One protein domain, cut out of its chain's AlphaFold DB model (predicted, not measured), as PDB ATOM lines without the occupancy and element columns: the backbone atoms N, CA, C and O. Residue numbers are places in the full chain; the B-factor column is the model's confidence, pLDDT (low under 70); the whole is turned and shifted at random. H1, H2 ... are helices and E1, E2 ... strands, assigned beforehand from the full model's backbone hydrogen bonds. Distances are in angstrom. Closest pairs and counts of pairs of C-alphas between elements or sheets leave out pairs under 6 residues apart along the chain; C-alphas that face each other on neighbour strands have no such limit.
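What this domain is: This is residues 60 to 145 of the 651 residues of an uncharacterized protein of Mytilinidion resinicola (UniProt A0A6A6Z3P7). Two strand hairpins, E1 with E2 and E3 with E4, meet near the end of E2 and make one side of the domain, while the long helix H2 runs along another side, apart from the four strands. Residues 103 to 118, with no named element, lead from E4 to the tiny helix H1, at a far corner just before H2. The printed part has 86 residues, with four named strands followed by two named helices, in the class mixed, helices and strands; each sheet has two antiparallel strands, E1 - E2 and E3 - E4. It is compact, with a radius of gyration of the C-alphas of 12.8 A and spans of 35 by 29 by 23 A.

How they stand to each other: Start at E1, residues 60 to 65, and E2, residues 72 to 78, an antiparallel hairpin at 150 degrees; look for N 73 and O 64, 2.8 A apart, within hydrogen-bond range. Next come E3, residues 88 to 91, and E4, residues 98 to 102, an antiparallel hairpin at 162 degrees, with N 90 and O 100 within that range at 2.8 A. The closest C-alphas of E2 and E3, those of Ala 78 and Val 90, are 5.8 A apart. H1, residues 119 to 122, and H2, residues 126 to 145, are close but not clearly touching, their closest C-alphas, Trp 122 and Tyr 128, being 7.0 A apart. In H2 every O i to N i+4 pair is within hydrogen-bond range; H1 is too short for such a pair, and its one O i to N i+3 pair is not within range.

Where its parts are: Find C-alpha 60 at (409.762, 265.650, 327.538), where E1 begins its 16.1 A; E2 spans 15.7 A, E3 10.0 A, E4 11.0 A and H1 6.3 A. H2 covers 28.5 A from C-alpha 126 at (417.667, 273.566, 336.258) to C-alpha 145 at (429.898, 258.643, 315.292).

The domain as a whole: The two C-alphas farthest apart, Cys 95 and Glu 124, are 35.0 A apart. The printed part has no cut; the link from E4 to H1 is long, and that from H1 to H2 is tight. Look at the B-factor column for pLDDT: its mean over the printed part is 72.1, with residue 84, residues 103 to 131 and residues 134 to 145 under 70.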
ATOM      1  N   LEU A  60     409.434 264.786 328.672       78.75
ATOM      2  CA  LEU A  60     409.762 265.650 327.538       78.75
ATOM      3  C   LEU A  60     408.536 265.812 326.634       78.75
ATOM      4  O   LEU A  60     407.973 264.806 326.203       78.75
ATOM      5  N   ARG A  61     408.173 267.055 326.301       81.81
ATOM      6  CA  ARG A  61     407.325 267.365 325.142       81.81
ATOM      7  C   ARG A  61     408.230 267.484 323.920       81.81
ATOM      8  O   ARG A  61     409.181 268.255 323.948       81.81
ATOM      9  N   ILE A  62     407.948 266.710 322.873       85.25
ATOM     10  CA  ILE A  62     408.710 266.741 321.616       85.25
ATOM     11  C   ILE A  62     407.741 266.954 320.448       85.25
ATOM     12  O   ILE A  62     406.731 266.248 320.328       85.25
ATOM     13  N   HIS A  63     408.063 267.928 319.597       89.69
ATOM     14  CA  HIS A  63     407.352 268.268 318.361       89.69
ATOM     15  C   HIS A  63     408.114 267.750 317.125       89.69
ATOM     16  O   HIS A  63     409.292 267.415 317.223       89.69
ATOM     17  N   GLY A  64     407.468 267.696 315.956       91.06
ATOM     18  CA  GLY A  64     408.163 267.477 314.678       91.06
ATOM     19  C   GLY A  64     407.572 266.387 313.782       91.06
ATOM     20  O   GLY A  64     406.616 265.696 314.134       91.06
ATOM     21  N   SER A  65     408.135 266.238 312.582       94.62
ATOM     22  CA  SER A  65     407.634 265.306 311.564       94.62
ATOM     23  C   SER A  65     408.243 263.905 311.697       94.62
ATOM     24  O   SER A  65     409.463 263.739 311.749       94.62
ATOM     25  N   CYS A  66     407.402 262.870 311.679       94.12
ATOM     26  CA  CYS A  66     407.855 261.484 311.630       94.12
ATOM     27  C   CYS A  66     408.507 261.164 310.267       94.12
ATOM     28  O   CYS A  66     407.819 261.223 309.239       94.12
ATOM     29  N   PRO A  67     409.780 260.720 310.209       91.19
ATOM     30  CA  PRO A  67     410.503 260.540 308.947       91.19
ATOM     31  C   PRO A  67     409.826 259.524 308.019       91.19
ATOM     32  O   PRO A  67     409.849 259.702 306.801       91.19
ATOM     33  N   ASN A  68     409.166 258.517 308.607       94.56
ATOM     34  CA  ASN A  68     408.523 257.386 307.937       94.56
ATOM     35  C   ASN A  68     407.170 257.685 307.266       94.56
ATOM     36  O   ASN A  68     406.769 256.928 306.388       94.56
ATOM     37  N   CYS A  69     406.419 258.693 307.721       96.19
ATOM     38  CA  CYS A  69     405.051 258.948 307.225       96.19
ATOM     39  C   CYS A  69     404.646 260.433 307.197       96.19
ATOM     40  O   CYS A  69     403.478 260.752 306.973       96.19
ATOM     41  N   LYS A  70     405.605 261.321 307.483       94.81
ATOM     42  CA  LYS A  70     405.523 262.789 307.545       94.81
ATOM     43  C   LYS A  70     404.472 263.391 308.493       94.81
ATOM     44  O   LYS A  70     404.368 264.610 308.586       94.81
ATOM     45  N   HIS A  71     403.747 262.565 309.250       94.88
ATOM     46  CA  HIS A  71     402.844 262.995 310.322       94.88
ATOM     47  C   HIS A  71     403.571 263.899 311.324       94.88
ATOM     48  O   HIS A  71     404.616 263.514 311.852       94.88
ATOM     49  N   TRP A  72     403.003 265.079 311.574       94.44
ATOM     50  CA  TRP A  72     403.521 266.048 312.530       94.44
ATOM     51  C   TRP A  72     402.991 265.767 313.936       94.44
ATOM     52  O   TRP A  72     401.789 265.861 314.185       94.44
ATOM     53  N   HIS A  73     403.898 265.470 314.858       91.00
ATOM     54  CA  HIS A  73     403.587 265.303 316.267       91.00
ATOM     55  C   HIS A  73     403.419 266.656 316.953       91.00
ATOM     56  O   HIS A  73     404.329 267.487 316.956       91.00
ATOM     57  N   ARG A  74     402.252 266.852 317.575       88.44
ATOM     58  CA  ARG A  74     401.972 268.027 318.411       88.44
ATOM     59  C   ARG A  74     402.507 267.881 319.831       88.44
ATOM     60  O   ARG A  74     402.981 268.867 320.365       88.44
ATOM     61  N   THR A  75     402.496 266.689 320.419       83.56
ATOM     62  CA  THR A  75     403.081 266.424 321.746       83.56
ATOM     63  C   THR A  75     403.350 264.930 321.912       83.56
ATOM     64  O   THR A  75     402.486 264.182 322.364       83.56
ATOM     65  N   ALA A  76     404.564 264.475 321.608       80.44
ATOM     66  CA  ALA A  76     405.001 263.178 322.116       80.44
ATOM     67  C   ALA A  76     405.561 263.313 323.532       80.44
ATOM     68  O   ALA A  76     406.241 264.294 323.830       80.44
ATOM     69  N   THR A  77     405.309 262.302 324.367       79.75
ATOM     70  CA  THR A  77     405.907 262.167 325.699       79.75
ATOM     71  C   THR A  77     406.894 261.002 325.710       79.75
ATOM     72  O   THR A  77     406.531 259.855 325.445       79.75
ATOM     73  N   ALA A  78     408.167 261.303 325.964       81.38
ATOM     74  CA  ALA A  78     409.246 260.320 325.976       81.38
ATOM     75  C   ALA A  78     409.675 260.022 327.417       81.38
ATOM     76  O   ALA A  78     410.351 260.843 328.028       81.38
ATOM     77  N   GLN A  79     409.319 258.846 327.943       79.50
ATOM     78  CA  GLN A  79     409.991 258.318 329.134       79.50
ATOM     79  C   GLN A  79     411.441 257.992 328.766       79.50
ATOM     80  O   GLN A  79     411.667 257.338 327.748       79.50
ATOM     81  N   ILE A  80     412.396 258.413 329.593       78.69
ATOM     82  CA  ILE A  80     413.828 258.152 329.401       78.69
ATOM     83  C   ILE A  80     414.258 257.078 330.399       78.69
ATOM     84  O   ILE A  80     413.934 257.174 331.582       78.69
ATOM     85  N   SER A  81     414.979 256.049 329.949       77.06
ATOM     86  CA  SER A  81     415.600 255.089 330.868       77.06
ATOM     87  C   SER A  81     417.039 255.490 331.178       77.06
ATOM     88  O   SER A  81     417.789 255.843 330.273       77.06
ATOM     89  N   ARG A  82     417.442 255.385 332.450       72.44
ATOM     90  CA  ARG A  82     418.848 255.548 332.873       72.44
ATOM     91  C   ARG A  82     419.736 254.367 332.453       72.44
ATOM     92  O   ARG A  82     420.953 254.450 332.540       72.44
ATOM     93  N   ASP A  83     419.121 253.255 332.053       76.00
ATOM     94  CA  ASP A  83     419.793 252.057 331.556       76.00
ATOM     95  C   ASP A  83     420.092 252.217 330.052       76.00
ATOM     96  O   ASP A  83     419.150 252.222 329.251       76.00
ATOM     97  N   PRO A  84     421.370 252.316 329.640       67.31
ATOM     98  CA  PRO A  84     421.731 252.542 328.246       67.31
ATOM     99  C   PRO A  84     421.432 251.343 327.335       67.31
ATOM    100  O   PRO A  84     421.416 251.520 326.121       67.31
ATOM    101  N   ALA A  85     421.147 250.146 327.862       75.06
ATOM    102  CA  ALA A  85     420.667 249.019 327.059       75.06
ATOM    103  C   ALA A  85     419.152 249.104 326.777       75.06
ATOM    104  O   ALA A  85     418.662 248.529 325.798       75.06
ATOM    105  N   LYS A  86     418.386 249.842 327.593       75.50
ATOM    106  CA  LYS A  86     416.938 250.021 327.411       75.50
ATOM    107  C   LYS A  86     416.641 251.183 326.460       75.50
ATOM    108  O   LYS A  86     416.441 252.315 326.890       75.50
ATOM    109  N   PHE A  87     416.516 250.872 325.165       76.44
ATOM    110  CA  PHE A  87     415.973 251.806 324.168       76.44
ATOM    111  C   PHE A  87     414.637 252.396 324.647       76.44
ATOM    112  O   PHE A  87     413.630 251.687 324.755       76.44
ATOM    113  N   SER A  88     414.631 253.701 324.900       80.38
ATOM    114  CA  SER A  88     413.495 254.449 325.425       80.38
ATOM    115  C   SER A  88     413.056 255.465 324.371       80.38
ATOM    116  O   SER A  88     413.785 256.395 324.033       80.38
ATOM    117  N   GLY A  89     411.916 255.219 323.715       87.12
ATOM    118  CA  GLY A  89     411.632 255.896 322.449       87.12
ATOM    119  C   GLY A  89     410.169 256.031 322.062       87.12
ATOM    120  O   GLY A  89     409.343 255.137 322.254       87.12
ATOM    121  N   VAL A  90     409.895 257.178 321.448       90.00
ATOM    122  CA  VAL A  90     408.604 257.594 320.916       90.00
ATOM    123  C   VAL A  90     408.299 256.830 319.632       90.00
ATOM    124  O   VAL A  90     409.098 256.774 318.690       90.00
ATOM    125  N   ARG A  91     407.086 256.284 319.565       92.56
ATOM    126  CA  ARG A  91     406.506 255.730 318.341       92.56
ATOM    127  C   ARG A  91     405.560 256.741 317.715       92.56
ATOM    128  O   ARG A  91     404.882 257.480 318.418       92.56
ATOM    129  N   CYS A  92     405.499 256.744 316.392       93.94
ATOM    130  CA  CYS A  92     404.595 257.618 315.670       93.94
ATOM    131  C   CYS A  92     403.139 257.157 315.807       93.94
ATOM    132  O   CYS A  92     402.842 255.998 315.534       93.94
ATOM    133  N   GLU A  93     402.223 258.064 316.139       93.94
ATOM    134  CA  GLU A  93     400.797 257.779 316.332       93.94
ATOM    135  C   GLU A  93     400.153 257.256 315.037       93.94
ATOM    136  O   GLU A  93     399.405 256.284 315.060       93.94
ATOM    137  N   LYS A  94     400.523 257.832 313.881       95.62
ATOM    138  CA  LYS A  94     399.979 257.446 312.567       95.62
ATOM    139  C   LYS A  94     400.522 256.118 312.017       95.62
ATOM    140  O   LYS A  94     399.812 255.451 311.272       95.62
ATOM    141  N   CYS A  95     401.774 255.743 312.305       96.12
ATOM    142  CA  CYS A  95     402.413 254.573 311.665       96.12
ATOM    143  C   CYS A  95     403.065 253.553 312.614       96.12
ATOM    144  O   CYS A  95     403.616 252.561 312.141       96.12
ATOM    145  N   ASN A  96     403.041 253.781 313.930       94.25
ATOM    146  CA  ASN A  96     403.570 252.931 315.011       94.25
ATOM    147  C   ASN A  96     405.071 252.536 314.918       94.25
ATOM    148  O   ASN A  96     405.613 251.841 315.787       94.25
ATOM    149  N   LYS A  97     405.781 253.007 313.886       93.56
ATOM    150  CA  LYS A  97     407.241 252.945 313.772       93.56
ATOM    151  C   LYS A  97     407.889 253.894 314.783       93.56
ATOM    152  O   LYS A  97     407.295 254.902 315.166       93.56
ATOM    153  N   ARG A  98     409.124 253.587 315.190       91.25
ATOM    154  CA  ARG A  98     409.958 254.485 316.007       91.25
ATOM    155  C   ARG A  98     410.148 255.808 315.246       91.25
ATOM    156  O   ARG A  98     410.477 255.781 314.061       91.25
ATOM    157  N   TRP A  99     409.897 256.932 315.912       89.56
ATOM    158  CA  TRP A  99     410.164 258.276 315.387       89.56
ATOM    159  C   TRP A  99     411.422 258.857 316.032       89.56
ATOM    160  O   TRP A  99     412.313 259.318 315.328       89.56
ATOM    161  N   PHE A 100     411.509 258.768 317.357       87.25
ATOM    162  CA  PHE A 100     412.608 259.288 318.161       87.25
ATOM    163  C   PHE A 100     412.942 258.289 319.279       87.25
ATOM    164  O   PHE A 100     412.076 257.514 319.693       87.25
ATOM    165  N   GLY A 101     414.176 258.283 319.782       85.31
ATOM    166  CA  GLY A 101     414.537 257.461 320.935       85.31
ATOM    167  C   GLY A 101     415.935 257.721 321.476       85.31
ATOM    168  O   GLY A 101     416.847 258.072 320.728       85.31
ATOM    169  N   ILE A 102     416.059 257.528 322.787       78.44
ATOM    170  CA  ILE A 102     417.236 257.754 323.624       78.44
ATOM    171  C   ILE A 102     417.598 256.412 324.277       78.44
ATOM    172  O   ILE A 102     416.713 255.683 324.739       78.44
ATOM    173  N   GLY A 103     418.888 256.086 324.330       68.94
ATOM    174  CA  GLY A 103     419.370 254.794 324.822       68.94
ATOM    175  C   GLY A 103     419.299 253.678 323.772       68.94
ATOM    176  O   GLY A 103     418.548 253.740 322.797       68.94
ATOM    177  N   GLY A 104     420.098 252.636 323.991       63.00
ATOM    178  CA  GLY A 104     420.462 251.616 323.012       63.00
ATOM    179  C   GLY A 104     421.447 252.139 321.960       63.00
ATOM    180  O   GLY A 104     421.467 253.325 321.646       63.00
ATOM    181  N   ASN A 105     422.204 251.237 321.332       55.59
ATOM    182  CA  ASN A 105     423.207 251.537 320.289       55.59
ATOM    183  C   ASN A 105     422.606 252.092 318.967       55.59
ATOM    184  O   ASN A 105     423.249 252.055 317.923       55.59
ATOM    185  N   ALA A 106     421.346 252.536 318.989       48.78
ATOM    186  CA  ALA A 106     420.559 253.006 317.853       48.78
ATOM    187  C   ALA A 106     419.597 254.131 318.285       48.78
ATOM    188  O   ALA A 106     418.389 254.091 318.029       48.78
ATOM    189  N   SER A 107     420.125 255.139 318.980       52.62
ATOM    190  CA  SER A 107     419.444 256.419 319.183       52.62
ATOM    191  C   SER A 107     419.395 257.179 317.855       52.62
ATOM    192  O   SER A 107     420.423 257.568 317.307       52.62
ATOM    193  N   HIS A 108     418.189 257.363 317.312       53.50
ATOM    194  CA  HIS A 108     417.970 258.013 316.018       53.50
ATOM    195  C   HIS A 108     417.660 259.510 316.214       53.50
ATOM    196  O   HIS A 108     416.548 259.838 316.652       53.50
ATOM    197  N   PRO A 109     418.581 260.434 315.877       50.19
ATOM    198  CA  PRO A 109     418.309 261.862 315.951       50.19
ATOM    199  C   PRO A 109     417.321 262.276 314.850       50.19
ATOM    200  O   PRO A 109     417.645 262.356 313.671       50.19
ATOM    201  N   SER A 110     416.083 262.566 315.250       48.53
ATOM    202  CA  SER A 110     415.105 263.328 314.454       48.53
ATOM    203  C   SER A 110     414.666 264.608 315.178       48.53
ATOM    204  O   SER A 110     413.593 265.139 314.914       48.53
ATOM    205  N   LEU A 111     415.529 265.133 316.059       52.12
ATOM    206  CA  LEU A 111     415.386 266.424 316.752       52.12
ATOM    207  C   LEU A 111     415.781 267.621 315.855       52.12
ATOM    208  O   LEU A 111     416.297 268.623 316.331       52.12
ATOM    209  N   ALA A 112     415.573 267.509 314.540       41.09
ATOM    210  CA  ALA A 112     416.045 268.482 313.550       41.09
ATOM    211  C   ALA A 112     415.254 269.808 313.533       41.09
ATOM    212  O   ALA A 112     415.636 270.741 312.834       41.09
ATOM    213  N   SER A 113     414.159 269.913 314.292       41.44
ATOM    214  CA  SER A 113     413.472 271.179 314.554       41.44
ATOM    215  C   SER A 113     413.920 271.736 315.903       41.44
ATOM    216  O   SER A 113     413.404 271.319 316.934       41.44
ATOM    217  N   VAL A 114     414.846 272.699 315.894       41.94
ATOM    218  CA  VAL A 114     415.379 273.371 317.100       41.94
ATOM    219  C   VAL A 114     414.255 273.950 317.981       41.94
ATOM    220  O   VAL A 114     414.327 273.891 319.206       41.94
ATOM    221  N   ASN A 115     413.157 274.384 317.357       46.97
ATOM    222  CA  ASN A 115     411.933 274.893 317.980       46.97
ATOM    223  C   ASN A 115     411.034 273.773 318.574       46.97
ATOM    224  O   ASN A 115     409.811 273.897 318.600       46.97
ATOM    225  N   THR A 116     411.599 272.640 319.016       49.97
ATOM    226  CA  THR A 116     410.843 271.525 319.633       49.97
ATOM    227  C   THR A 116     410.306 271.809 321.033       49.97
ATOM    228  O   THR A 116     409.538 270.996 321.543       49.97
ATOM    229  N   LEU A 117     410.746 272.893 321.671       52.66
ATOM    230  CA  LEU A 117     410.590 273.139 323.101       52.66
ATOM    231  C   LEU A 117     409.965 274.535 323.295       52.66
ATOM    232  O   LEU A 117     410.557 275.502 322.813       52.66
ATOM    233  N   PRO A 118     408.789 274.673 323.941       50.34
ATOM    234  CA  PRO A 118     408.158 275.974 324.153       50.34
ATOM    235  C   PRO A 118     408.966 276.802 325.159       50.34
ATOM    236  O   PRO A 118     409.135 276.417 326.315       50.34
ATOM    237  N   GLU A 119     409.465 277.943 324.694       51.19
ATOM    238  CA  GLU A 119     410.534 278.703 325.350       51.19
ATOM    239  C   GLU A 119     410.091 279.388 326.659       51.19
ATOM    240  O   GLU A 119     410.871 279.480 327.602       51.19
ATOM    241  N   ALA A 120     408.818 279.788 326.756       52.22
ATOM    242  CA  ALA A 120     408.322 280.702 327.791       52.22
ATOM    243  C   ALA A 120     408.063 280.102 329.192       52.22
ATOM    244  O   ALA A 120     408.003 280.857 330.154       52.22
ATOM    245  N   GLU A 121     407.883 278.782 329.335       54.00
ATOM    246  CA  GLU A 121     407.449 278.159 330.613       54.00
ATOM    247  C   GLU A 121     408.482 277.192 331.234       54.00
ATOM    248  O   GLU A 121     408.288 276.724 332.354       54.00
ATOM    249  N   TRP A 122     409.548 276.822 330.509       53.81
ATOM    250  CA  TRP A 122     410.388 275.657 330.861       53.81
ATOM    251  C   TRP A 122     411.870 275.986 331.105       53.81
ATOM    252  O   TRP A 122     412.612 275.122 331.575       53.81
ATOM    253  N   ILE A 123     412.314 277.217 330.817       55.41
ATOM    254  CA  ILE A 123     413.723 277.633 330.949       55.41
ATOM    255  C   ILE A 123     414.199 277.652 332.409       55.41
ATOM    256  O   ILE A 123     415.327 277.245 332.679       55.41
ATOM    257  N   GLU A 124     413.348 278.067 333.349       60.47
ATOM    258  CA  GLU A 124     413.734 278.268 334.755       60.47
ATOM    259  C   GLU A 124     414.013 276.967 335.527       60.47
ATOM    260  O   GLU A 124     414.556 277.011 336.626       60.47
ATOM    261  N   SER A 125     413.679 275.791 334.976       65.81
ATOM    262  CA  SER A 125     413.952 274.509 335.637       65.81
ATOM    263  C   SER A 125     415.403 274.057 335.404       65.81
ATOM    264  O   SER A 125     415.735 273.652 334.283       65.81
ATOM    265  N   PRO A 126     416.268 273.978 336.440       67.38
ATOM    266  CA  PRO A 126     417.667 273.566 336.258       67.38
ATOM    267  C   PRO A 126     417.797 272.121 335.757       67.38
ATOM    268  O   PRO A 126     418.729 271.773 335.037       67.38
ATOM    269  N   SER A 127     416.817 271.272 336.085       63.47
ATOM    270  CA  SER A 127     416.749 269.897 335.577       63.47
ATOM    271  C   SER A 127     416.460 269.822 334.072       63.47
ATOM    272  O   SER A 127     416.831 268.843 333.423       63.47
ATOM    273  N   TYR A 128     415.821 270.850 333.504       68.31
ATOM    274  CA  TYR A 128     415.430 270.904 332.099       68.31
ATOM    275  C   TYR A 128     416.527 271.486 331.209       68.31
ATOM    276  O   TYR A 128     416.797 270.928 330.145       68.31
ATOM    277  N   SER A 129     417.207 272.551 331.647       68.44
ATOM    278  CA  SER A 129     418.371 273.097 330.938       68.44
ATOM    279  C   SER A 129     419.497 272.061 330.847       68.44
ATOM    280  O   SER A 129     420.024 271.819 329.759       68.44
ATOM    281  N   ALA A 130     419.767 271.345 331.941       66.62
ATOM    282  CA  ALA A 130     420.659 270.192 331.948       66.62
ATOM    283  C   ALA A 130     420.181 269.100 330.963       66.62
ATOM    284  O   ALA A 130     420.933 268.692 330.079       66.62
ATOM    285  N   LEU A 131     418.909 268.675 331.023       69.75
ATOM    286  CA  LEU A 131     418.380 267.628 330.136       69.75
ATOM    287  C   LEU A 131     418.438 268.018 328.645       69.75
ATOM    288  O   LEU A 131     418.752 267.178 327.801       69.75
ATOM    289  N   ARG A 132     418.193 269.293 328.316       72.25
ATOM    290  CA  ARG A 132     418.381 269.864 326.971       72.25
ATOM    291  C   ARG A 132     419.845 269.767 326.538       72.25
ATOM    292  O   ARG A 132     420.108 269.329 325.421       72.25
ATOM    293  N   ASN A 133     420.787 270.106 327.416       70.19
ATOM    294  CA  ASN A 133     422.217 270.027 327.124       70.19
ATOM    295  C   ASN A 133     422.677 268.573 326.933       70.19
ATOM    296  O   ASN A 133     423.337 268.280 325.941       70.19
ATOM    297  N   ALA A 134     422.250 267.634 327.783       67.81
ATOM    298  CA  ALA A 134     422.525 266.210 327.584       67.81
ATOM    299  C   ALA A 134     421.913 265.666 326.282       67.81
ATOM    300  O   ALA A 134     422.544 264.855 325.608       67.81
ATOM    301  N   LEU A 135     420.717 266.113 325.881       69.81
ATOM    302  CA  LEU A 135     420.143 265.767 324.576       69.81
ATOM    303  C   LEU A 135     420.977 266.319 323.416       69.81
ATOM    304  O   LEU A 135     421.262 265.576 322.480       69.81
ATOM    305  N   LEU A 136     421.393 267.586 323.480       69.88
ATOM    306  CA  LEU A 136     422.219 268.218 322.449       69.88
ATOM    307  C   LEU A 136     423.589 267.539 322.328       69.88
ATOM    308  O   LEU A 136     423.982 267.184 321.219       69.88
ATOM    309  N   VAL A 137     424.260 267.258 323.448       66.56
ATOM    310  CA  VAL A 137     425.542 266.534 323.484       66.56
ATOM    311  C   VAL A 137     425.392 265.106 322.950       66.56
ATOM    312  O   VAL A 137     426.215 264.671 322.147       66.56
ATOM    313  N   ASN A 138     424.323 264.381 323.304       62.19
ATOM    314  CA  ASN A 138     424.044 263.065 322.715       62.19
ATOM    315  C   ASN A 138     423.787 263.155 321.196       62.19
ATOM    316  O   ASN A 138     424.311 262.344 320.442       62.19
ATOM    317  N   VAL A 139     423.034 264.147 320.710       63.72
ATOM    318  CA  VAL A 139     422.822 264.348 319.262       63.72
ATOM    319  C   VAL A 139     424.133 264.682 318.542       63.72
ATOM    320  O   VAL A 139     424.401 264.109 317.489       63.72
ATOM    321  N   GLN A 140     424.967 265.557 319.107       64.62
ATOM    322  CA  GLN A 140     426.264 265.948 318.541       64.62
ATOM    323  C   GLN A 140     427.242 264.766 318.489       64.62
ATOM    324  O   GLN A 140     427.798 264.477 317.430       64.62
ATOM    325  N   THR A 141     427.404 264.034 319.594       55.56
ATOM    326  CA  THR A 141     428.291 262.856 319.662       55.56
ATOM    327  C   THR A 141     427.826 261.720 318.751       55.56
ATOM    328  O   THR A 141     428.644 261.141 318.040       55.56
ATOM    329  N   LEU A 142     426.521 261.436 318.675       54.47
ATOM    330  CA  LEU A 142     425.986 260.443 317.734       54.47
ATOM    331  C   LEU A 142     426.126 260.893 316.272       54.47
ATOM    332  O   LEU A 142     426.393 260.061 315.406       54.47
ATOM    333  N   SER A 143     426.004 262.195 315.989       53.81
ATOM    334  CA  SER A 143     426.273 262.758 314.660       53.81
ATOM    335  C   SER A 143     427.745 262.586 314.264       53.81
ATOM    336  O   SER A 143     428.035 262.206 313.130       53.81
ATOM    337  N   ALA A 144     428.675 262.766 315.209       51.91
ATOM    338  CA  ALA A 144     430.102 262.513 315.006       51.91
ATOM    339  C   ALA A 144     430.430 261.018 314.810       51.91
ATOM    340  O   ALA A 144     431.289 260.688 314.001       51.91
ATOM    341  N   VAL A 145     429.726 260.101 315.487       50.91
ATOM    342  CA  VAL A 145     429.898 258.643 315.292       50.91
ATOM    343  C   VAL A 145     429.268 258.149 313.980       50.91
ATOM    344  O   VAL A 145     429.793 257.228 313.358       50.91
TER     345      VAL A 145